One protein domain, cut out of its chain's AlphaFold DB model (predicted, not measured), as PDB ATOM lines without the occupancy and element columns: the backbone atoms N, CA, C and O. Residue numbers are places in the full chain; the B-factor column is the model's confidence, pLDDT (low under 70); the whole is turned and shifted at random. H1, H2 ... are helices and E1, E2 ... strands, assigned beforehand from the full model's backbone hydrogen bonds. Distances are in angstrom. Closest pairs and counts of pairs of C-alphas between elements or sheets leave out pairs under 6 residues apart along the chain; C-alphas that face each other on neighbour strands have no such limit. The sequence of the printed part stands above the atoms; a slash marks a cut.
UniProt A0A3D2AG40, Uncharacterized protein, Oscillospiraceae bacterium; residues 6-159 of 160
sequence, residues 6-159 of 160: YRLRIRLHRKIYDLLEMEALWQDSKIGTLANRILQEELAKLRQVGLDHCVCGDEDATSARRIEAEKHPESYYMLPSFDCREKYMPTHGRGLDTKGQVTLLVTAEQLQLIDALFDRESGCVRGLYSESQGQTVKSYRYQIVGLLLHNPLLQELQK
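AT A GLANCE: This is residues 6 to 159 of the 160 residues of an uncharacterized protein of Oscillospiraceae bacterium (UniProt A0A3D2AG40). A long two-strand ribbon, E1 and E4, and a small strand pair, E2 and E3, stand on two sides of H6, a short helix in the middle which H2, H4 and H5 cross; H2 reaches from E4 to E3. H1 and H7 run side by side past the ribbon's end, H3 packs outside E2, and the hairpin E5 and E6 lies far from this core. The 154 printed residues run E1 H1 H2 E2 H3 E3 H4 E4 H5 E5 E6 H6 H7: seven named helices, six named strands, class mixed. E1-E4 and E5-E6 are antiparallel, E2-E3 parallel. The whole is compact, radius of gyration of the C-alphas 15.4 A, spanning 44 by 40 by 30 A.

HOW THE PARTS SIT: Look first at E1, residues 6 to 13, and E4, residues 98 to 106, antiparallel at 155 degrees; N 8 and O 104 are 2.8 A apart, within hydrogen-bond range. The closest C-alphas of E4 and H2, residues 31 to 49, are those of Gly 32 and Val 102, 5.3 A. Next find the hub, H6, residues 141 to 150. It touches H2 about perpendicular at 83 degrees, Glu 42 to Leu 147 being the closest C-alphas at 6.0 A. It touches H4, residues 82 to 87, at Arg 85 and Gly 146, 5.7 A, and H5, residues 108 to 121, at Phe 118 and Gln 143, 6.6 A. H7, residues 152 to 158, only just touches H6, only at the corner, with 3 pairs of C-alphas within 8 A. H7 touches H1, residues 14 to 26, at a shallow tilt of 27 degrees, opposite ways; Ile 16 and Leu 154 are closest at 6.9 A. E2, residues 54 to 56, H3, residues 64 to 71, and E3, residues 77 to 79, form a strand-helix-strand unit, parallel neighbour strands with a helix between, its crossover right-handed; N 55 and O 77 are 2.9 A apart. E5, residues 130 to 132, and E6, residues 135 to 137, are a hairpin, with N 135 and O 132 at 3.3 A. Every O i to N i+4 pair is within hydrogen-bond range in H1 to H6; H7 has 0 of 3, but 3 of 4 O i to N i+3 pairs.

IN THESE COORDINATES: Find C-alpha 6 at (187.376, 109.137, 316.421); E1 runs 22.1 A from there, and E4 22.5 A. H2 covers 27.1 A, H5 20.2 A, H1 18.2 A and H6 14.3 A. H7 ends at C-alpha 158, (205.434, 130.204, 325.960).

THE WHOLE: The farthest C-alphas, Lys 71 and Gln 133, are 47.4 A apart. The printed part has no cut and no long link. Look for pLDDT under 70 at residue 61, residues 91 to 96 and residues 122 to 137.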
ATOM      1  N   TYR A   6     187.957 108.747 315.143       92.31
ATOM      2  CA  TYR A   6     187.376 109.137 316.421       92.31
ATOM      3  C   TYR A   6     187.289 110.659 316.490       92.31
ATOM      4  O   TYR A   6     188.182 111.363 316.021       92.31
ATOM      5  N   ARG A   7     186.190 111.169 317.052       92.62
ATOM      6  CA  ARG A   7     185.936 112.606 317.201       92.62
ATOM      7  C   ARG A   7     186.233 113.022 318.634       92.62
ATOM      8  O   ARG A   7     185.494 112.640 319.537       92.62
ATOM      9  N   LEU A   8     187.266 113.834 318.827       91.06
ATOM     10  CA  LEU A   8     187.606 114.439 320.112       91.06
ATOM     11  C   LEU A   8     187.140 115.895 320.105       91.06
ATOM     12  O   LEU A   8     187.529 116.679 319.244       91.06
ATOM     13  N   ARG A   9     186.265 116.258 321.041       90.00
ATOM     14  CA  ARG A   9     185.751 117.625 321.178       90.00
ATOM     15  C   ARG A   9     186.457 118.303 322.335       90.00
ATOM     16  O   ARG A   9     186.330 117.841 323.466       90.00
ATOM     17  N   ILE A  10     187.171 119.388 322.056       88.38
ATOM     18  CA  ILE A  10     187.927 120.108 323.084       88.38
ATOM     19  C   ILE A  10     187.596 121.593 323.054       88.38
ATOM     20  O   ILE A  10     187.458 122.190 321.987       88.38
ATOM     21  N   ARG A  11     187.454 122.180 324.241       89.62
ATOM     22  CA  ARG A  11     187.388 123.630 324.421       89.62
ATOM     23  C   ARG A  11     188.806 124.166 324.535       89.62
ATOM     24  O   ARG A  11     189.601 123.598 325.282       89.62
ATOM     25  N   LEU A  12     189.095 125.228 323.797       91.06
ATOM     26  CA  LEU A  12     190.411 125.854 323.779       91.06
ATOM     27  C   LEU A  12     190.418 127.110 324.640       91.06
ATOM     28  O   LEU A  12     189.447 127.877 324.648       91.06
ATOM     29  N   HIS A  13     191.539 127.326 325.323       92.38
ATOM     30  CA  HIS A  13     191.814 128.580 326.004       92.38
ATOM     31  C   HIS A  13     191.826 129.730 324.992       92.38
ATOM     32  O   HIS A  13     192.301 129.559 323.866       92.38
ATOM     33  N   ARG A  14     191.336 130.905 325.394       91.88
ATOM     34  CA  ARG A  14     191.166 132.086 324.540       91.88
ATOM     35  C   ARG A  14     192.435 132.412 323.754       91.88
ATOM     36  O   ARG A  14     192.365 132.497 322.541       91.88
ATOM     37  N   LYS A  15     193.596 132.457 324.418       93.25
ATOM     38  CA  LYS A  15     194.896 132.716 323.764       93.25
ATOM     39  C   LYS A  15     195.253 131.712 322.652       93.25
ATOM     40  O   LYS A  15     195.704 132.129 321.595       93.25
ATOM     41  N   ILE A  16     195.030 130.408 322.865       94.88
ATOM     42  CA  ILE A  16     195.257 129.392 321.819       94.88
ATOM     43  C   ILE A  16     194.251 129.588 320.683       94.88
ATOM     44  O   ILE A  16     194.612 129.529 319.511       94.88
ATOM     45  N   TYR A  17     192.983 129.810 321.034       94.62
ATOM     46  CA  TYR A  17     191.920 129.992 320.055       94.62
ATOM     47  C   TYR A  17     192.181 131.213 319.167       94.62
ATOM     48  O   TYR A  17     192.053 131.095 317.956       94.62
ATOM     49  N   ASP A  18     192.563 132.350 319.749       94.50
ATOM     50  CA  ASP A  18     192.823 133.600 319.030       94.50
ATOM     51  C   ASP A  18     193.955 133.434 318.007       94.50
ATOM     52  O   ASP A  18     193.784 133.812 316.852       94.50
ATOM     53  N   LEU A  19     195.070 132.801 318.390       95.75
ATOM     54  CA  LEU A  19     196.175 132.539 317.460       95.75
ATOM     55  C   LEU A  19     195.767 131.600 316.323       95.75
ATOM     56  O   LEU A  19     196.041 131.882 315.160       95.75
ATOM     57  N   LEU A  20     195.066 130.505 316.637       96.44
ATOM     58  CA  LEU A  20     194.582 129.581 315.609       96.44
ATOM     59  C   LEU A  20     193.526 130.221 314.702       96.44
ATOM     60  O   LEU A  20     193.445 129.868 313.531       96.44
ATOM     61  N   GLU A  21     192.691 131.116 315.224       96.38
ATOM     62  CA  GLU A  21     191.689 131.841 314.444       96.38
ATOM     63  C   GLU A  21     192.348 132.828 313.480       96.38
ATOM     64  O   GLU A  21     191.973 132.858 312.309       96.38
ATOM     65  N   MET A  22     193.355 133.575 313.938       96.44
ATOM     66  CA  MET A  22     194.119 134.488 313.086       96.44
ATOM     67  C   MET A  22     194.889 133.750 311.998       96.44
ATOM     68  O   MET A  22     194.772 134.106 310.827       96.44
ATOM     69  N   GLU A  23     195.590 132.674 312.350       97.44
ATOM     70  CA  GLU A  23     196.315 131.868 311.368       97.44
ATOM     71  C   GLU A  23     195.361 131.189 310.376       97.44
ATOM     72  O   GLU A  23     195.604 131.171 309.171       97.44
ATOM     73  N   ALA A  24     194.232 130.655 310.854       97.12
ATOM     74  CA  ALA A  24     193.246 130.044 309.973       97.12
ATOM     75  C   ALA A  24     192.642 131.070 309.008       97.12
ATOM     76  O   ALA A  24     192.475 130.745 307.837       97.12
ATOM     77  N   LEU A  25     192.358 132.294 309.469       97.25
ATOM     78  CA  LEU A  25     191.885 133.379 308.613       97.25
ATOM     79  C   LEU A  25     192.921 133.736 307.541       97.25
ATOM     80  O   LEU A  25     192.563 133.881 306.376       97.25
ATOM     81  N   TRP A  26     194.198 133.833 307.919       96.44
ATOM     82  CA  TRP A  26     195.274 134.149 306.980       96.44
ATOM     83  C   TRP A  26     195.464 133.064 305.908       96.44
ATOM     84  O   TRP A  26     195.734 133.378 304.752       96.44
ATOM     85  N   GLN A  27     195.241 131.797 306.265       96.19
ATOM     86  CA  GLN A  27     195.297 130.653 305.349       96.19
ATOM     87  C   GLN A  27     193.986 130.378 304.580       96.19
ATOM     88  O   GLN A  27     193.882 129.322 303.953       96.19
ATOM     89  N   ASP A  28     192.970 131.247 304.677       96.25
ATOM     90  CA  ASP A  28     191.607 131.009 304.159       96.25
ATOM     91  C   ASP A  28     191.052 129.621 304.561       96.25
ATOM     92  O   ASP A  28     190.549 128.820 303.769       96.25
ATOM     93  N   SER A  29     191.217 129.279 305.841       96.56
ATOM     94  CA  SER A  29     190.868 127.984 306.418       96.56
ATOM     95  C   SER A  29     189.943 128.114 307.625       96.56
ATOM     96  O   SER A  29     189.733 129.175 308.206       96.56
ATOM     97  N   LYS A  30     189.380 126.982 308.053       96.19
ATOM     98  CA  LYS A  30     188.611 126.907 309.302       96.19
ATOM     99  C   LYS A  30     189.546 126.565 310.453       96.19
ATOM    100  O   LYS A  30     190.360 125.653 310.317       96.19
ATOM    101  N   ILE A  31     189.327 127.169 311.623       96.38
ATOM    102  CA  ILE A  31     190.090 126.869 312.849       96.38
ATOM    103  C   ILE A  31     190.164 125.365 313.145       96.38
ATOM    104  O   ILE A  31     191.225 124.833 313.451       96.38
ATOM    105  N   GLY A  32     189.047 124.644 312.983       95.75
ATOM    106  CA  GLY A  32     189.008 123.196 313.172       95.75
ATOM    107  C   GLY A  32     189.895 122.448 312.177       95.75
ATOM    108  O   GLY A  32     190.538 121.475 312.555       95.75
ATOM    109  N   THR A  33     189.971 122.900 310.925       96.88
ATOM    110  CA  THR A  33     190.843 122.305 309.904       96.88
ATOM    111  C   THR A  33     192.316 122.533 310.234       96.88
ATOM    112  O   THR A  33     193.092 121.580 310.179       96.88
ATOM    113  N   LEU A  34     192.687 123.751 310.640       97.81
ATOM    114  CA  LEU A  34     194.051 124.075 311.065       97.81
ATOM    115  C   LEU A  34     194.459 123.283 312.316       97.81
ATOM    116  O   LEU A  34     195.487 122.616 312.308       97.81
ATOM    117  N   ALA A  35     193.616 123.265 313.351       97.38
ATOM    118  CA  ALA A  35     193.882 122.522 314.582       97.38
ATOM    119  C   ALA A  35     194.029 121.011 314.333       97.38
ATOM    120  O   ALA A  35     194.877 120.362 314.942       97.38
ATOM    121  N   ASN A  36     193.235 120.444 313.413       97.56
ATOM    122  CA  ASN A  36     193.420 119.060 312.980       97.56
ATOM    123  C   ASN A  36     194.778 118.869 312.309       97.56
ATOM    124  O   ASN A  36     195.474 117.926 312.659       97.56
ATOM    125  N   ARG A  37     195.157 119.741 311.370       97.62
ATOM    126  CA  ARG A  37     196.437 119.647 310.657       97.62
ATOM    127  C   ARG A  37     197.619 119.667 311.624       97.62
ATOM    128  O   ARG A  37     198.407 118.728 311.604       97.62
ATOM    129  N   ILE A  38     197.647 120.647 312.528       97.81
ATOM    130  CA  ILE A  38     198.670 120.758 313.574       97.81
ATOM    131  C   ILE A  38     198.716 119.475 314.408       97.81
ATOM    132  O   ILE A  38     199.771 118.871 314.549       97.81
ATOM    133  N   LEU A  39     197.571 118.994 314.907       97.81
ATOM    134  CA  LEU A  39     197.547 117.761 315.695       97.81
ATOM    135  C   LEU A  39     198.101 116.558 314.912       97.81
ATOM    136  O   LEU A  39     198.811 115.737 315.481       97.81
ATOM    137  N   GLN A  40     197.768 116.426 313.624       97.31
ATOM    138  CA  GLN A  40     198.266 115.327 312.793       97.31
ATOM    139  C   GLN A  40     199.786 115.403 312.597       97.31
ATOM    140  O   GLN A  40     200.447 114.371 312.683       97.31
ATOM    141  N   GLU A  41     200.329 116.598 312.364       97.62
ATOM    142  CA  GLU A  41     201.773 116.833 312.247       97.62
ATOM    143  C   GLU A  41     202.499 116.486 313.551       97.62
ATOM    144  O   GLU A  41     203.495 115.766 313.537       97.62
ATOM    145  N   GLU A  42     201.969 116.929 314.688       97.56
ATOM    146  CA  GLU A  42     202.580 116.702 315.999       97.56
ATOM    147  C   GLU A  42     202.522 115.231 316.424       97.56
ATOM    148  O   GLU A  42     203.510 114.678 316.905       97.56
ATOM    149  N   LEU A  43     201.413 114.541 316.143       97.00
ATOM    150  CA  LEU A  43     201.321 113.093 316.348       97.00
ATOM    151  C   LEU A  43     202.253 112.310 315.417       97.00
ATOM    152  O   LEU A  43     202.756 111.260 315.812       97.00
ATOM    153  N   ALA A  44     202.482 112.786 314.189       96.81
ATOM    154  CA  ALA A  44     203.427 112.156 313.271       96.81
ATOM    155  C   ALA A  44     204.871 112.292 313.777       96.81
ATOM    156  O   ALA A  44     205.586 111.291 313.802       96.81
ATOM    157  N   LYS A  45     205.264 113.480 314.258       95.88
ATOM    158  CA  LYS A  45     206.575 113.715 314.890       95.88
ATOM    159  C   LYS A  45     206.773 112.828 316.117       95.88
ATOM    160  O   LYS A  45     207.767 112.114 316.203       95.88
ATOM    161  N   LEU A  46     205.793 112.809 317.024       94.81
ATOM    162  CA  LEU A  46     205.845 111.976 318.226       94.81
ATOM    163  C   LEU A  46     205.955 110.485 317.882       94.81
ATOM    164  O   LEU A  46     206.722 109.758 318.505       94.81
ATOM    165  N   ARG A  47     205.216 110.018 316.868       95.19
ATOM    166  CA  ARG A  47     205.304 108.630 316.395       95.19
ATOM    167  C   ARG A  47     206.674 108.310 315.799       95.19
ATOM    168  O   ARG A  47     207.152 107.199 315.995       95.19
ATOM    169  N   GLN A  48     207.260 109.241 315.049       94.62
ATOM    170  CA  GLN A  48     208.557 109.057 314.399       94.62
ATOM    171  C   GLN A  48     209.690 108.936 315.420       94.62
ATOM    172  O   GLN A  48     210.534 108.058 315.282       94.62
ATOM    173  N   VAL A  49     209.688 109.802 316.434       93.38
ATOM    174  CA  VAL A  49     210.673 109.797 317.524       93.38
ATOM    175  C   VAL A  49     210.443 108.616 318.477       93.38
ATOM    176  O   VAL A  49     211.385 108.003 318.970       93.38
ATOM    177  N   GLY A  50     209.178 108.256 318.699       92.31
ATOM    178  CA  GLY A  50     208.783 107.219 319.641       92.31
ATOM    179  C   GLY A  50     208.658 107.751 321.071       92.31
ATOM    180  O   GLY A  50     209.320 108.701 321.483       92.31
ATOM    181  N   LEU A  51     207.785 107.122 321.861       88.94
ATOM    182  CA  LEU A  51     207.475 107.590 323.218       88.94
ATOM    183  C   LEU A  51     208.661 107.490 324.189       88.94
ATOM    184  O   LEU A  51     208.699 108.225 325.171       88.94
ATOM    185  N   ASP A  52     209.629 106.607 323.930       88.81
ATOM    186  CA  ASP A  52     210.830 106.466 324.768       88.81
ATOM    187  C   ASP A  52     211.768 107.675 324.660       88.81
ATOM    188  O   ASP A  52     212.490 107.990 325.607       88.81
ATOM    189  N   HIS A  53     211.662 108.414 323.557       89.75
ATOM    190  CA  HIS A  53     212.366 109.665 323.291       89.75
ATOM    191  C   HIS A  53     211.439 110.890 323.429       89.75
ATOM    192  O   HIS A  53     211.766 111.992 322.994       89.75
ATOM    193  N   CYS A  54     210.273 110.724 324.064       90.31
ATOM    194  CA  CYS A  54     209.445 111.840 324.506       90.31
ATOM    195  C   CYS A  54     209.880 112.263 325.913       90.31
ATOM    196  O   CYS A  54     209.896 111.439 326.834       90.31
ATOM    197  N   VAL A  55     210.214 113.540 326.075       87.81
ATOM    198  CA  VAL A  55     210.648 114.137 327.343       87.81
ATOM    199  C   VAL A  55     209.668 115.240 327.716       87.81
ATOM    200  O   VAL A  55     209.323 116.082 326.884       87.81
ATOM    201  N   CYS A  56     209.179 115.214 328.955       83.94
ATOM    202  CA  CYS A  56     208.277 116.253 329.443       83.94
ATOM    203  C   CYS A  56     209.067 117.473 329.930       83.94
ATOM    204  O   CYS A  56     210.140 117.346 330.522       83.94
ATOM    205  N   GLY A  57     208.506 118.664 329.731       77.81
ATOM    206  CA  GLY A  57     209.083 119.923 330.188       77.81
ATOM    207  C   GLY A  57     209.351 119.988 331.697       77.81
ATOM    208  O   GLY A  57     210.198 120.782 332.096       77.81
ATOM    209  N   ASP A  58     208.678 119.155 332.498       74.44
ATOM    210  CA  ASP A  58     208.852 119.061 333.957       74.44
ATOM    211  C   ASP A  58     209.951 118.081 334.393       74.44
ATOM    212  O   ASP A  58     210.259 118.010 335.583       74.44
ATOM    213  N   GLU A  59     210.524 117.290 333.473       73.75
ATOM    214  CA  GLU A  59     211.649 116.417 333.820       73.75
ATOM    215  C   GLU A  59     212.812 117.273 334.344       73.75
ATOM    216  O   GLU A  59     213.136 118.312 333.761       73.75
ATOM    217  N   ASP A  60     213.425 116.822 335.445       74.00
ATOM    218  CA  ASP A  60     214.538 117.502 336.115       74.00
ATOM    219  C   ASP A  60     215.597 117.925 335.084       74.00
ATOM    220  O   ASP A  60     216.007 117.126 334.236       74.00
ATOM    221  N   ALA A  61     216.045 119.181 335.154       69.88
ATOM    222  CA  ALA A  61     217.090 119.721 334.284       69.88
ATOM    223  C   ALA A  61     218.399 118.916 334.367       69.88
ATOM    224  O   ALA A  61     219.186 118.906 333.425       69.88
ATOM    225  N   THR A  62     218.622 118.209 335.477       73.69
ATOM    226  CA  THR A  62     219.768 117.316 335.674       73.69
ATOM    227  C   THR A  62     219.525 115.886 335.190       73.69
ATOM    228  O   THR A  62     220.449 115.067 335.189       73.69
ATOM    229  N   SER A  63     218.307 115.558 334.748       81.75
ATOM    230  CA  SER A  63     218.002 114.235 334.215       81.75
ATOM    231  C   SER A  63     218.795 113.979 332.934       81.75
ATOM    232  O   SER A  63     218.839 114.799 332.015       81.75
ATOM    233  N   ALA A  64     219.407 112.795 332.846       82.00
ATOM    234  CA  ALA A  64     220.208 112.411 331.685       82.00
ATOM    235  C   ALA A  64     219.407 112.497 330.374       82.00
ATOM    236  O   ALA A  64     219.952 112.908 329.355       82.00
ATOM    237  N   ARG A  65     218.106 112.171 330.411       80.94
ATOM    238  CA  ARG A  65     217.208 112.253 329.248       80.94
ATOM    239  C   ARG A  65     217.004 113.689 328.782       80.94
ATOM    240  O   ARG A  65     217.035 113.927 327.581       80.94
ATOM    241  N   ARG A  66     216.838 114.642 329.704       82.69
ATOM    242  CA  ARG A  66     216.698 116.052 329.343       82.69
ATOM    243  C   ARG A  66     217.991 116.642 328.799       82.69
ATOM    244  O   ARG A  66     217.958 117.291 327.760       82.69
ATOM    245  N   ILE A  67     219.117 116.355 329.447       84.62
ATOM    246  CA  ILE A  67     220.439 116.780 328.965       84.62
ATOM    247  C   ILE A  67     220.693 116.234 327.553       84.62
ATOM    248  O   ILE A  67     221.219 116.942 326.697       84.62
ATOM    249  N   GLU A  68     220.319 114.982 327.297       88.12
ATOM    250  CA  GLU A  68     220.470 114.366 325.980       88.12
ATOM    251  C   GLU A  68     219.519 114.977 324.942       88.12
ATOM    252  O   GLU A  68     219.938 115.266 323.823       88.12
ATOM    253  N   ALA A  69     218.270 115.252 325.320       87.56
ATOM    254  CA  ALA A  69     217.302 115.916 324.453       87.56
ATOM    255  C   ALA A  69     217.716 117.345 324.076       87.56
ATOM    256  O   ALA A  69     217.482 117.778 322.951       87.56
ATOM    257  N   GLU A  70     218.377 118.068 324.983       86.50
ATOM    258  CA  GLU A  70     218.933 119.397 324.706       86.50
ATOM    259  C   GLU A  70     220.128 119.344 323.738       86.50
ATOM    260  O   GLU A  70     220.319 120.274 322.953       86.50
ATOM    261  N   LYS A  71     220.908 118.255 323.743       89.69
ATOM    262  CA  LYS A  71     222.015 118.036 322.792       89.69
ATOM    263  C   LYS A  71     221.546 117.558 321.419       89.69
ATOM    264  O   LYS A  71     222.187 117.889 320.423       89.69
ATOM    265  N   HIS A  72     220.458 116.792 321.379       89.88
ATOM    266  CA  HIS A  72     219.924 116.146 320.177       89.88
ATOM    267  C   HIS A  72     218.429 116.458 319.980       89.88
ATOM    268  O   HIS A  72     217.597 115.546 320.002       89.88
ATOM    269  N   PRO A  73     218.048 117.735 319.797       85.12
ATOM    270  CA  PRO A  73     216.645 118.154 319.760       85.12
ATOM    271  C   PRO A  73     215.838 117.535 318.610       85.12
ATOM    272  O   PRO A  73     214.620 117.430 318.698       85.12
ATOM    273  N   GLU A  74     216.486 117.101 317.530       88.19
ATOM    274  CA  GLU A  74     215.861 116.376 316.419       88.19
ATOM    275  C   GLU A  74     215.525 114.913 316.743       88.19
ATOM    276  O   GLU A  74     214.676 114.311 316.084       88.19
ATOM    277  N   SER A  75     216.192 114.349 317.752       91.00
ATOM    278  CA  SER A  75     216.050 112.954 318.175       91.00
ATOM    279  C   SER A  75     215.046 112.781 319.317       91.00
ATOM    280  O   SER A  75     214.746 111.652 319.696       91.00
ATOM    281  N   TYR A  76     214.529 113.883 319.867       92.69
ATOM    282  CA  TYR A  76     213.611 113.892 321.000       92.69
ATOM    283  C   TYR A  76     212.363 114.723 320.710       92.69
ATOM    284  O   TYR A  76     212.385 115.700 319.967       92.69
ATOM    285  N   TYR A  77     211.253 114.339 321.336       93.19
ATOM    286  CA  TYR A  77     210.028 115.126 321.334       93.19
ATOM    287  C   TYR A  77     209.876 115.800 322.697       93.19
ATOM    288  O   TYR A  77     209.619 115.129 323.700       93.19
ATOM    289  N   MET A  78     210.041 117.123 322.732       90.69
ATOM    290  CA  MET A  78     209.953 117.915 323.959       90.69
ATOM    291  C   MET A  78     208.514 118.370 324.188       90.69
ATOM    292  O   MET A  78     208.083 119.411 323.692       90.69
ATOM    293  N   LEU A  79     207.750 117.593 324.951       91.56
ATOM    294  CA  LEU A  79     206.389 117.985 325.300       91.56
ATOM    295  C   LEU A  79     206.431 119.153 326.306       91.56
ATOM    296  O   LEU A  79     207.170 119.067 327.289       91.56
ATOM    297  N   PRO A  80     205.633 120.224 326.123       91.56
ATOM    298  CA  PRO A  80     205.577 121.323 327.085       91.56
ATOM    299  C   PRO A  80     205.257 120.846 328.509       91.56
ATOM    300  O   PRO A  80     204.493 119.893 328.687       91.56
ATOM    301  N   SER A  81     205.805 121.538 329.514       88.25
ATOM    302  CA  SER A  81     205.568 121.252 330.938       88.25
ATOM    303  C   SER A  81     204.082 121.198 331.285       88.25
ATOM    304  O   SER A  81     203.232 121.805 330.622       88.25
ATOM    305  N   PHE A  82     203.732 120.466 332.337       86.38
ATOM    306  CA  PHE A  82     202.387 120.423 332.889       86.38
ATOM    307  C   PHE A  82     201.908 121.823 333.259       86.38
ATOM    308  O   PHE A  82     200.838 122.206 332.797       86.38
ATOM    309  N   ASP A  83     202.726 122.622 333.945       85.62
ATOM    310  CA  ASP A  83     202.379 124.002 334.313       85.62
ATOM    311  C   ASP A  83     202.078 124.871 333.081       85.62
ATOM    312  O   ASP A  83     201.121 125.650 333.062       85.62
ATOM    313  N   CYS A  84     202.852 124.702 332.001       88.69
ATOM    314  CA  CYS A  84     202.595 125.388 330.737       88.69
ATOM    315  C   CYS A  84     201.245 124.966 330.141       88.69
ATOM    316  O   CYS A  84     200.443 125.806 329.729       88.69
ATOM    317  N   ARG A  85     200.959 123.663 330.121       89.31
ATOM    318  CA  ARG A  85     199.697 123.125 329.595       89.31
ATOM    319  C   ARG A  85     198.505 123.528 330.458       89.31
ATOM    320  O   ARG A  85     197.452 123.854 329.913       89.31
ATOM    321  N   GLU A  86     198.669 123.548 331.777       86.56
ATOM    322  CA  GLU A  86     197.652 123.952 332.745       86.56
ATOM    323  C   GLU A  86     197.311 125.439 332.620       86.56
ATOM    324  O   GLU A  86     196.126 125.770 332.548       86.56
ATOM    325  N   LYS A  87     198.314 126.315 332.447       87.88
ATOM    326  CA  LYS A  87     198.124 127.750 332.141       87.88
ATOM    327  C   LYS A  87     197.197 127.978 330.942       87.88
ATOM    328  O   LYS A  87     196.484 128.977 330.898       87.88
ATOM    329  N   TYR A  88     197.190 127.058 329.975       89.69
ATOM    330  CA  TYR A  88     196.377 127.135 328.759       89.69
ATOM    331  C   TYR A  88     195.217 126.133 328.710       89.69
ATOM    332  O   TYR A  88     194.637 125.892 327.646       89.69
ATOM    333  N   MET A  89     194.821 125.587 329.855       86.94
ATOM    334  CA  MET A  89     193.606 124.798 329.983       86.94
ATOM    335  C   MET A  89     192.463 125.721 330.445       86.94
ATOM    336  O   MET A  89     192.576 126.324 331.508       86.94
ATOM    337  N   PRO A  90     191.342 125.873 329.707       76.88
ATOM    338  CA  PRO A  90     190.190 126.625 330.204       76.88
ATOM    339  C   PRO A  90     189.727 126.089 331.569       76.88
ATOM    340  O   PRO A  90     189.320 124.929 331.690       76.88
ATOM    341  N   THR A  91     189.808 126.945 332.588       65.12
ATOM    342  CA  THR A  91     189.635 126.619 334.009       65.12
ATOM    343  C   THR A  91     188.292 125.944 334.325       65.12
ATOM    344  O   THR A  91     187.222 126.400 333.910       65.12
ATOM    345  N   HIS A  92     188.365 124.836 335.081       53.72
ATOM    346  CA  HIS A  92     187.326 124.175 335.900       53.72
ATOM    347  C   HIS A  92     185.844 124.356 335.500       53.72
ATOM    348  O   HIS A  92     184.988 124.601 336.347       53.72
ATOM    349  N   GLY A  93     185.507 124.237 334.214       49.94
ATOM    350  CA  GLY A  93     184.114 124.201 333.752       49.94
ATOM    351  C   GLY A  93     183.330 125.519 333.833       49.94
ATOM    352  O   GLY A  93     182.157 125.515 333.472       49.94
ATOM    353  N   ARG A  94     183.942 126.646 334.237       52.03
ATOM    354  CA  ARG A  94     183.254 127.956 334.297       52.03
ATOM    355  C   ARG A  94     183.344 128.784 333.017       52.03
ATOM    356  O   ARG A  94     182.654 129.786 332.897       52.03
ATOM    357  N   GLY A  95     184.161 128.358 332.053       57.91
ATOM    358  CA  GLY A  95     184.198 128.954 330.716       57.91
ATOM    359  C   GLY A  95     184.692 130.404 330.659       57.91
ATOM    360  O   GLY A  95     184.497 131.056 329.641       57.91
ATOM    361  N   LEU A  96     185.341 130.903 331.715       64.50
ATOM    362  CA  LEU A  96     185.841 132.280 331.765       64.50
ATOM    363  C   LEU A  96     186.978 132.509 330.758       64.50
ATOM    364  O   LEU A  96     187.029 133.551 330.112       64.50
ATOM    365  N   ASP A  97     187.809 131.487 330.544       76.44
ATOM    366  CA  ASP A  97     188.971 131.568 329.654       76.44
ATOM    367  C   ASP A  97     188.796 130.774 328.350       76.44
ATOM    368  O   ASP A  97     189.764 130.561 327.624       76.44
ATOM    369  N   THR A  98     187.585 130.298 328.023       80.44
ATOM    370  CA  THR A  98     187.319 129.578 326.761       80.44
ATOM    371  C   THR A  98     186.693 130.510 325.732       80.44
ATOM    372  O   THR A  98     185.733 131.208 326.034       80.44
ATOM    373  N   LYS A  99     187.169 130.459 324.483       84.19
ATOM    374  CA  LYS A  99     186.533 131.193 323.370       84.19
ATOM    375  C   LYS A  99     185.668 130.299 322.483       84.19
ATOM    376  O   LYS A  99     184.594 130.703 322.056       84.19
ATOM    377  N   GLY A 100     186.077 129.049 322.272       87.25
ATOM    378  CA  GLY A 100     185.300 128.118 321.462       87.25
ATOM    379  C   GLY A 100     185.759 126.671 321.564       87.25
ATOM    380  O   GLY A 100     186.725 126.339 322.258       87.25
ATOM    381  N   GLN A 101     185.019 125.800 320.881       90.62
ATOM    382  CA  GLN A 101     185.279 124.367 320.826       90.62
ATOM    383  C   GLN A 101     185.715 123.963 319.420       90.62
ATOM    384  O   GLN A 101     185.108 124.376 318.433       90.62
ATOM    385  N   VAL A 102     186.706 123.082 319.335       93.44
ATOM    386  CA  VAL A 102     187.119 122.438 318.086       93.44
ATOM    387  C   VAL A 102     186.825 120.941 318.137       93.44
ATOM    388  O   VAL A 102     186.767 120.330 319.207       93.44
ATOM    389  N   THR A 103     186.596 120.344 316.966       95.25
ATOM    390  CA  THR A 103     186.488 118.887 316.817       95.25
ATOM    391  C   THR A 103     187.724 118.376 316.095       95.25
ATOM    392  O   THR A 103     187.958 118.724 314.940       95.25
ATOM    393  N   LEU A 104     188.486 117.533 316.777       95.75
ATOM    394  CA  LEU A 104     189.690 116.885 316.285       95.75
ATOM    395  C   LEU A 104     189.350 115.457 315.855       95.75
ATOM    396  O   LEU A 104     188.507 114.791 316.461       95.75
ATOM    397  N   LEU A 105     189.973 115.005 314.777       95.31
ATOM    398  CA  LEU A 105     189.760 113.709 314.161       95.31
ATOM    399  C   LEU A 105     191.051 112.907 314.261       95.31
ATOM    400  O   LEU A 105     192.043 113.264 313.636       95.31
ATOM    401  N   VAL A 106     191.012 111.806 315.003       94.94
ATOM    402  CA  VAL A 106     192.170 110.920 315.192       94.94
ATOM    403  C   VAL A 106     191.846 109.495 314.755       94.94
ATOM    404  O   VAL A 106     190.688 109.075 314.791       94.94
ATOM    405  N   THR A 107     192.847 108.744 314.306       95.88
ATOM    406  CA  THR A 107     192.718 107.296 314.065       95.88
ATOM    407  C   THR A 107     192.783 106.511 315.379       95.88
ATOM    408  O   THR A 107     193.074 107.075 316.432       95.88
ATOM    409  N   ALA A 108     192.520 105.199 315.330       94.00
ATOM    410  CA  ALA A 108     192.700 104.320 316.490       94.00
ATOM    411  C   ALA A 108     194.152 104.335 317.003       94.00
ATOM    412  O   ALA A 108     194.373 104.521 318.193       94.00
ATOM    413  N   GLU A 109     195.130 104.220 316.099       94.44
ATOM    414  CA  GLU A 109     196.564 104.246 316.432       94.44
ATOM    415  C   GLU A 109     196.980 105.574 317.077       94.44
ATOM    416  O   GLU A 109     197.724 105.603 318.049       94.44
ATOM    417  N   GLN A 110     196.468 106.692 316.560       95.69
ATOM    418  CA  GLN A 110     196.729 108.011 317.133       95.69
ATOM    419  C   GLN A 110     196.108 108.169 318.518       95.69
ATOM    420  O   GLN A 110     196.722 108.759 319.399       95.69
ATOM    421  N   LEU A 111     194.900 107.639 318.720       93.69
ATOM    422  CA  LEU A 111     194.266 107.648 320.032       93.69
ATOM    423  C   LEU A 111     195.057 106.802 321.040       93.69
ATOM    424  O   LEU A 111     195.237 107.244 322.167       93.69
ATOM    425  N   GLN A 112     195.573 105.641 320.624       93.56
ATOM    426  CA  GLN A 112     196.465 104.810 321.443       93.56
ATOM    427  C   GLN A 112     197.776 105.529 321.777       93.56
ATOM    428  O   GLN A 112     198.238 105.448 322.909       93.56
ATOM    429  N   LEU A 113     198.357 106.268 320.826       94.88
ATOM    430  CA  LEU A 113     199.558 107.066 321.074       94.88
ATOM    431  C   LEU A 113     199.308 108.163 322.122       94.88
ATOM    432  O   LEU A 113     200.137 108.369 323.003       94.88
ATOM    433  N   ILE A 114     198.156 108.838 322.053       93.44
ATOM    434  CA  ILE A 114     197.748 109.842 323.049       93.44
ATOM    435  C   ILE A 114     197.504 109.192 324.420       93.44
ATOM    436  O   ILE A 114     197.875 109.774 325.437       93.44
ATOM    437  N   ASP A 115     196.898 108.004 324.460       90.88
ATOM    438  CA  ASP A 115     196.656 107.259 325.703       90.88
ATOM    439  C   ASP A 115     197.970 106.818 326.364       90.88
ATOM    440  O   ASP A 115     198.176 107.043 327.552       90.88
ATOM    441  N   ALA A 116     198.919 106.309 325.578       91.25
ATOM    442  CA  ALA A 116     200.242 105.945 326.073       91.25
ATOM    443  C   ALA A 116     201.062 107.168 326.529       91.25
ATOM    444  O   ALA A 116     201.820 107.080 327.497       91.25
ATOM    445  N   LEU A 117     200.890 108.325 325.873       89.69
ATOM    446  CA  LEU A 117     201.453 109.591 326.348       89.69
ATOM    447  C   LEU A 117     200.841 109.998 327.697       89.69
ATOM    448  O   LEU A 117     201.571 110.374 328.607       89.69
ATOM    449  N   PHE A 118     199.518 109.879 327.849       87.00
ATOM    450  CA  PHE A 118     198.829 110.139 329.114       87.00
ATOM    451  C   PHE A 118     199.336 109.227 330.241       87.00
ATOM    452  O   PHE A 118     199.641 109.719 331.325       87.00
ATOM    453  N   ASP A 119     199.473 107.923 329.990       84.69
ATOM    454  CA  ASP A 119     199.913 106.959 331.005       84.69
ATOM    455  C   ASP A 119     201.351 107.242 331.478       84.69
ATOM    456  O   ASP A 119     201.630 107.133 332.674       84.69
ATOM    457  N   ARG A 120     202.246 107.704 330.589       80.19
ATOM    458  CA  ARG A 120     203.604 108.149 330.959       80.19
ATOM    459  C   ARG A 120     203.618 109.354 331.899       80.19
ATOM    460  O   ARG A 120     204.506 109.462 332.736       80.19
ATOM    461  N   GLU A 121     202.646 110.248 331.766       72.75
ATOM    462  CA  GLU A 121     202.559 111.481 332.554       72.75
ATOM    463  C   GLU A 121     201.626 111.370 333.765       72.75
ATOM    464  O   GLU A 121     201.441 112.344 334.495       72.75
ATOM    465  N   SER A 122     201.025 110.201 333.992       59.81
ATOM    466  CA  SER A 122     199.982 109.980 335.002       59.81
ATOM    467  C   SER A 122     200.416 110.256 336.453       59.81
ATOM    468  O   SER A 122     199.559 110.406 337.320       59.81
ATOM    469  N   GLY A 123     201.721 110.406 336.718       57.78
ATOM    470  CA  GLY A 123     202.251 110.904 337.996       57.78
ATOM    471  C   GLY A 123     202.206 112.432 338.172       57.78
ATOM    472  O   GLY A 123     202.158 112.907 339.303       57.78
ATOM    473  N   CYS A 124     202.192 113.203 337.078       53.91
ATOM    474  CA  CYS A 124     202.209 114.675 337.065       53.91
ATOM    475  C   CYS A 124     200.844 115.270 336.699       53.91
ATOM    476  O   CYS A 124     200.455 116.332 337.184       53.91
ATOM    477  N   VAL A 125     200.081 114.574 335.855       56.25
ATOM    478  CA  VAL A 125     198.737 114.992 335.470       56.25
ATOM    479  C   VAL A 125     197.804 114.629 336.614       56.25
ATOM    480  O   VAL A 125     197.544 113.451 336.851       56.25
ATOM    481  N   ARG A 126     197.241 115.632 337.304       52.94
ATOM    482  CA  ARG A 126     196.031 115.429 338.114       52.94
ATOM    483  C   ARG A 126     194.958 114.892 337.174       52.94
ATOM    484  O   ARG A 126     194.279 115.662 336.496       52.94
ATOM    485  N   GLY A 127     194.863 113.570 337.071       50.25
ATOM    486  CA  GLY A 127     193.856 112.890 336.285       50.25
ATOM    487  C   GLY A 127     192.506 113.362 336.785       50.25
ATOM    488  O   GLY A 127     192.031 112.919 337.825       50.25
ATOM    489  N   LEU A 128     191.897 114.307 336.069       54.16
ATOM    490  CA  LEU A 128     190.491 114.635 336.227       54.16
ATOM    491  C   LEU A 128     189.724 113.432 335.692       54.16
ATOM    492  O   LEU A 128     189.242 113.427 334.558       54.16
ATOM    493  N   TYR A 129     189.659 112.398 336.519       54.34
ATOM    494  CA  TYR A 129     188.636 111.390 336.455       54.34
ATOM    495  C   TYR A 129     187.329 112.135 336.684       54.34
ATOM    496  O   TYR A 129     186.991 112.517 337.800       54.34
ATOM    497  N   SER A 130     186.629 112.454 335.600       50.03
ATOM    498  CA  SER A 130     185.255 112.905 335.748       50.03
ATOM    499  C   SER A 130     184.484 111.691 336.231       50.03
ATOM    500  O   SER A 130     184.255 110.790 335.431       50.03
ATOM    501  N   GLU A 131     184.092 111.664 337.503       45.91
ATOM    502  CA  GLU A 131     183.102 110.717 338.017       45.91
ATOM    503  C   GLU A 131     181.737 111.070 337.417       45.91
ATOM    504  O   GLU A 131     180.851 111.634 338.052       45.91
ATOM    505  N   SER A 132     181.567 110.793 336.129       49.38
ATOM    506  CA  SER A 132     180.244 110.782 335.528       49.38
ATOM    507  C   SER A 132     179.660 109.409 335.821       49.38
ATOM    508  O   SER A 132     180.088 108.424 335.229       49.38
ATOM    509  N   GLN A 133     178.702 109.338 336.746       55.88
ATOM    510  CA  GLN A 133     177.967 108.102 337.060       55.88
ATOM    511  C   GLN A 133     178.863 106.941 337.548       55.88
ATOM    512  O   GLN A 133     178.664 105.794 337.159       55.88
ATOM    513  N   GLY A 134     179.875 107.227 338.376       56.66
ATOM    514  CA  GLY A 134     180.758 106.194 338.940       56.66
ATOM    515  C   GLY A 134     181.753 105.577 337.947       56.66
ATOM    516  O   GLY A 134     182.408 104.593 338.281       56.66
ATOM    517  N   GLN A 135     181.888 106.141 336.739       54.75
ATOM    518  CA  GLN A 135     182.927 105.760 335.784       54.75
ATOM    519  C   GLN A 135     184.049 106.789 335.734       54.75
ATOM    520  O   GLN A 135     183.841 107.975 335.498       54.75
ATOM    521  N   THR A 136     185.261 106.281 335.889       61.47
ATOM    522  CA  THR A 136     186.529 106.973 335.708       61.47
ATOM    523  C   THR A 136     186.778 107.223 334.216       61.47
ATOM    524  O   THR A 136     187.193 106.322 333.490       61.47
ATOM    525  N   VAL A 137     186.522 108.440 333.726       67.44
ATOM    526  CA  VAL A 137     186.785 108.797 332.317       67.44
ATOM    527  C   VAL A 137     188.160 109.453 332.174       67.44
ATOM    528  O   VAL A 137     188.399 110.510 332.762       67.44
ATOM    529  N   LYS A 138     189.052 108.866 331.358       75.88
ATOM    530  CA  LYS A 138     190.339 109.485 330.984       75.88
ATOM    531  C   LYS A 138     190.098 110.746 330.145       75.88
ATOM    532  O   LYS A 138     189.349 110.725 329.165       75.88
ATOM    533  N   SER A 139     190.751 111.850 330.504       80.25
ATOM    534  CA  SER A 139     190.666 113.114 329.769       80.25
ATOM    535  C   SER A 139     191.993 113.449 329.098       80.25
ATOM    536  O   SER A 139     192.928 113.883 329.757       80.25
ATOM    537  N   TYR A 140     192.046 113.354 327.769       87.38
ATOM    538  CA  TYR A 140     193.249 113.666 326.981       87.38
ATOM    539  C   TYR A 140     193.492 115.169 326.759       87.38
ATOM    540  O   TYR A 140     194.255 115.558 325.876       87.38
ATOM    541  N   ARG A 141     192.789 116.049 327.485       87.81
ATOM    542  CA  ARG A 141     192.793 117.494 327.198       87.81
ATOM    543  C   ARG A 141     194.180 118.111 327.378       87.81
ATOM    544  O   ARG A 141     194.584 118.891 326.524       87.81
ATOM    545  N   TYR A 142     194.918 117.707 328.410       88.50
ATOM    546  CA  TYR A 142     196.279 118.190 328.657       88.50
ATOM    547  C   TYR A 142     197.270 117.704 327.593       88.50
ATOM    548  O   TYR A 142     198.062 118.504 327.102       88.50
ATOM    549  N   GLN A 143     197.179 116.443 327.157       91.44
ATOM    550  CA  GLN A 143     198.022 115.912 326.077       91.44
ATOM    551  C   GLN A 143     197.748 116.646 324.767       91.44
ATOM    552  O   GLN A 143     198.680 117.084 324.104       91.44
ATOM    553  N   ILE A 144     196.475 116.852 324.415       93.50
ATOM    554  CA  ILE A 144     196.119 117.569 323.186       93.50
ATOM    555  C   ILE A 144     196.596 119.023 323.244       93.50
ATOM    556  O   ILE A 144     197.153 119.509 322.265       93.50
ATOM    557  N   VAL A 145     196.411 119.717 324.371       92.88
ATOM    558  CA  VAL A 145     196.923 121.086 324.547       92.88
ATOM    559  C   VAL A 145     198.449 121.116 324.443       92.88
ATOM    560  O   VAL A 145     198.974 121.986 323.759       92.88
ATOM    561  N   GLY A 146     199.155 120.149 325.033       93.62
ATOM    562  CA  GLY A 146     200.610 120.022 324.916       93.62
ATOM    563  C   GLY A 146     201.085 119.821 323.479       93.62
ATOM    564  O   GLY A 146     201.963 120.552 323.028       93.62
ATOM    565  N   LEU A 147     200.457 118.902 322.739       95.69
ATOM    566  CA  LEU A 147     200.747 118.680 321.319       95.69
ATOM    567  C   LEU A 147     200.520 119.960 320.506       95.69
ATOM    568  O   LEU A 147     201.363 120.335 319.704       95.69
ATOM    569  N   LEU A 148     199.414 120.674 320.742       96.19
ATOM    570  CA  LEU A 148     199.156 121.949 320.070       96.19
ATOM    571  C   LEU A 148     200.220 123.002 320.423       96.19
ATOM    572  O   LEU A 148     200.748 123.647 319.526       96.19
ATOM    573  N   LEU A 149     200.566 123.159 321.703       95.56
ATOM    574  CA  LEU A 149     201.548 124.143 322.172       95.56
ATOM    575  C   LEU A 149     202.971 123.869 321.670       95.56
ATOM    576  O   LEU A 149     203.755 124.810 321.583       95.56
ATOM    577  N   HIS A 150     203.304 122.623 321.321       94.69
ATOM    578  CA  HIS A 150     204.586 122.294 320.699       94.69
ATOM    579  C   HIS A 150     204.714 122.860 319.274       94.69
ATOM    580  O   HIS A 150     205.827 123.083 318.800       94.69
ATOM    581  N   ASN A 151     203.605 123.151 318.589       95.38
ATOM    582  CA  ASN A 151     203.655 123.735 317.254       95.38
ATOM    583  C   ASN A 151     204.252 125.159 317.281       95.38
ATOM    584  O   ASN A 151     203.830 125.959 318.120       95.38
ATOM    585  N   PRO A 152     205.157 125.525 316.347       92.94
ATOM    586  CA  PRO A 152     205.811 126.837 316.332       92.94
ATOM    587  C   PRO A 152     204.862 128.038 316.421       92.94
ATOM    588  O   PRO A 152     205.177 128.996 317.123       92.94
ATOM    589  N   LEU A 153     203.680 127.963 315.794       94.25
ATOM    590  CA  LEU A 153     202.649 129.006 315.876       94.25
ATOM    591  C   LEU A 153     202.238 129.301 317.326       94.25
ATOM    592  O   LEU A 153     202.004 130.443 317.703       94.25
ATOM    593  N   LEU A 154     202.116 128.256 318.142       94.44
ATOM    594  CA  LEU A 154     201.629 128.349 319.515       94.44
ATOM    595  C   LEU A 154     202.765 128.438 320.540       94.44
ATOM    596  O   LEU A 154     202.515 128.831 321.681       94.44
ATOM    597  N   GLN A 155     204.012 128.162 320.146       89.50
ATOM    598  CA  GLN A 155     205.189 128.367 320.996       89.50
ATOM    599  C   GLN A 155     205.393 129.841 321.382       89.50
ATOM    600  O   GLN A 155     205.990 130.120 322.421       89.50
ATOM    601  N   GLU A 156     204.861 130.799 320.618       83.81
ATOM    602  CA  GLU A 156     204.889 132.225 320.983       83.81
ATOM    603  C   GLU A 156     204.221 132.508 322.334       83.81
ATOM    604  O   GLU A 156     204.652 133.394 323.074       83.81
ATOM    605  N   LEU A 157     203.218 131.709 322.707       87.94
ATOM    606  CA  LEU A 157     202.542 131.809 323.999       87.94
ATOM    607  C   LEU A 157     203.438 131.413 325.178       87.94
ATOM    608  O   LEU A 157     203.128 131.744 326.322       87.94
ATOM    609  N   GLN A 158     204.520 130.682 324.923       83.00
ATOM    610  CA  GLN A 158     205.434 130.204 325.960       83.00
ATOM    611  C   GLN A 158     206.547 131.216 326.265       83.00
ATOM    612  O   GLN A 158     207.203 131.107 327.292       83.00
ATOM    613  N   LYS A 159     206.735 132.223 325.400       76.31
ATOM    614  CA  LYS A 159     207.732 133.296 325.561       76.31
ATOM    615  C   LYS A 159     207.208 134.495 326.376       76.31
ATOM    616  O   LYS A 159     207.938 135.467 326.538       76.31
TER     617      LYS A 159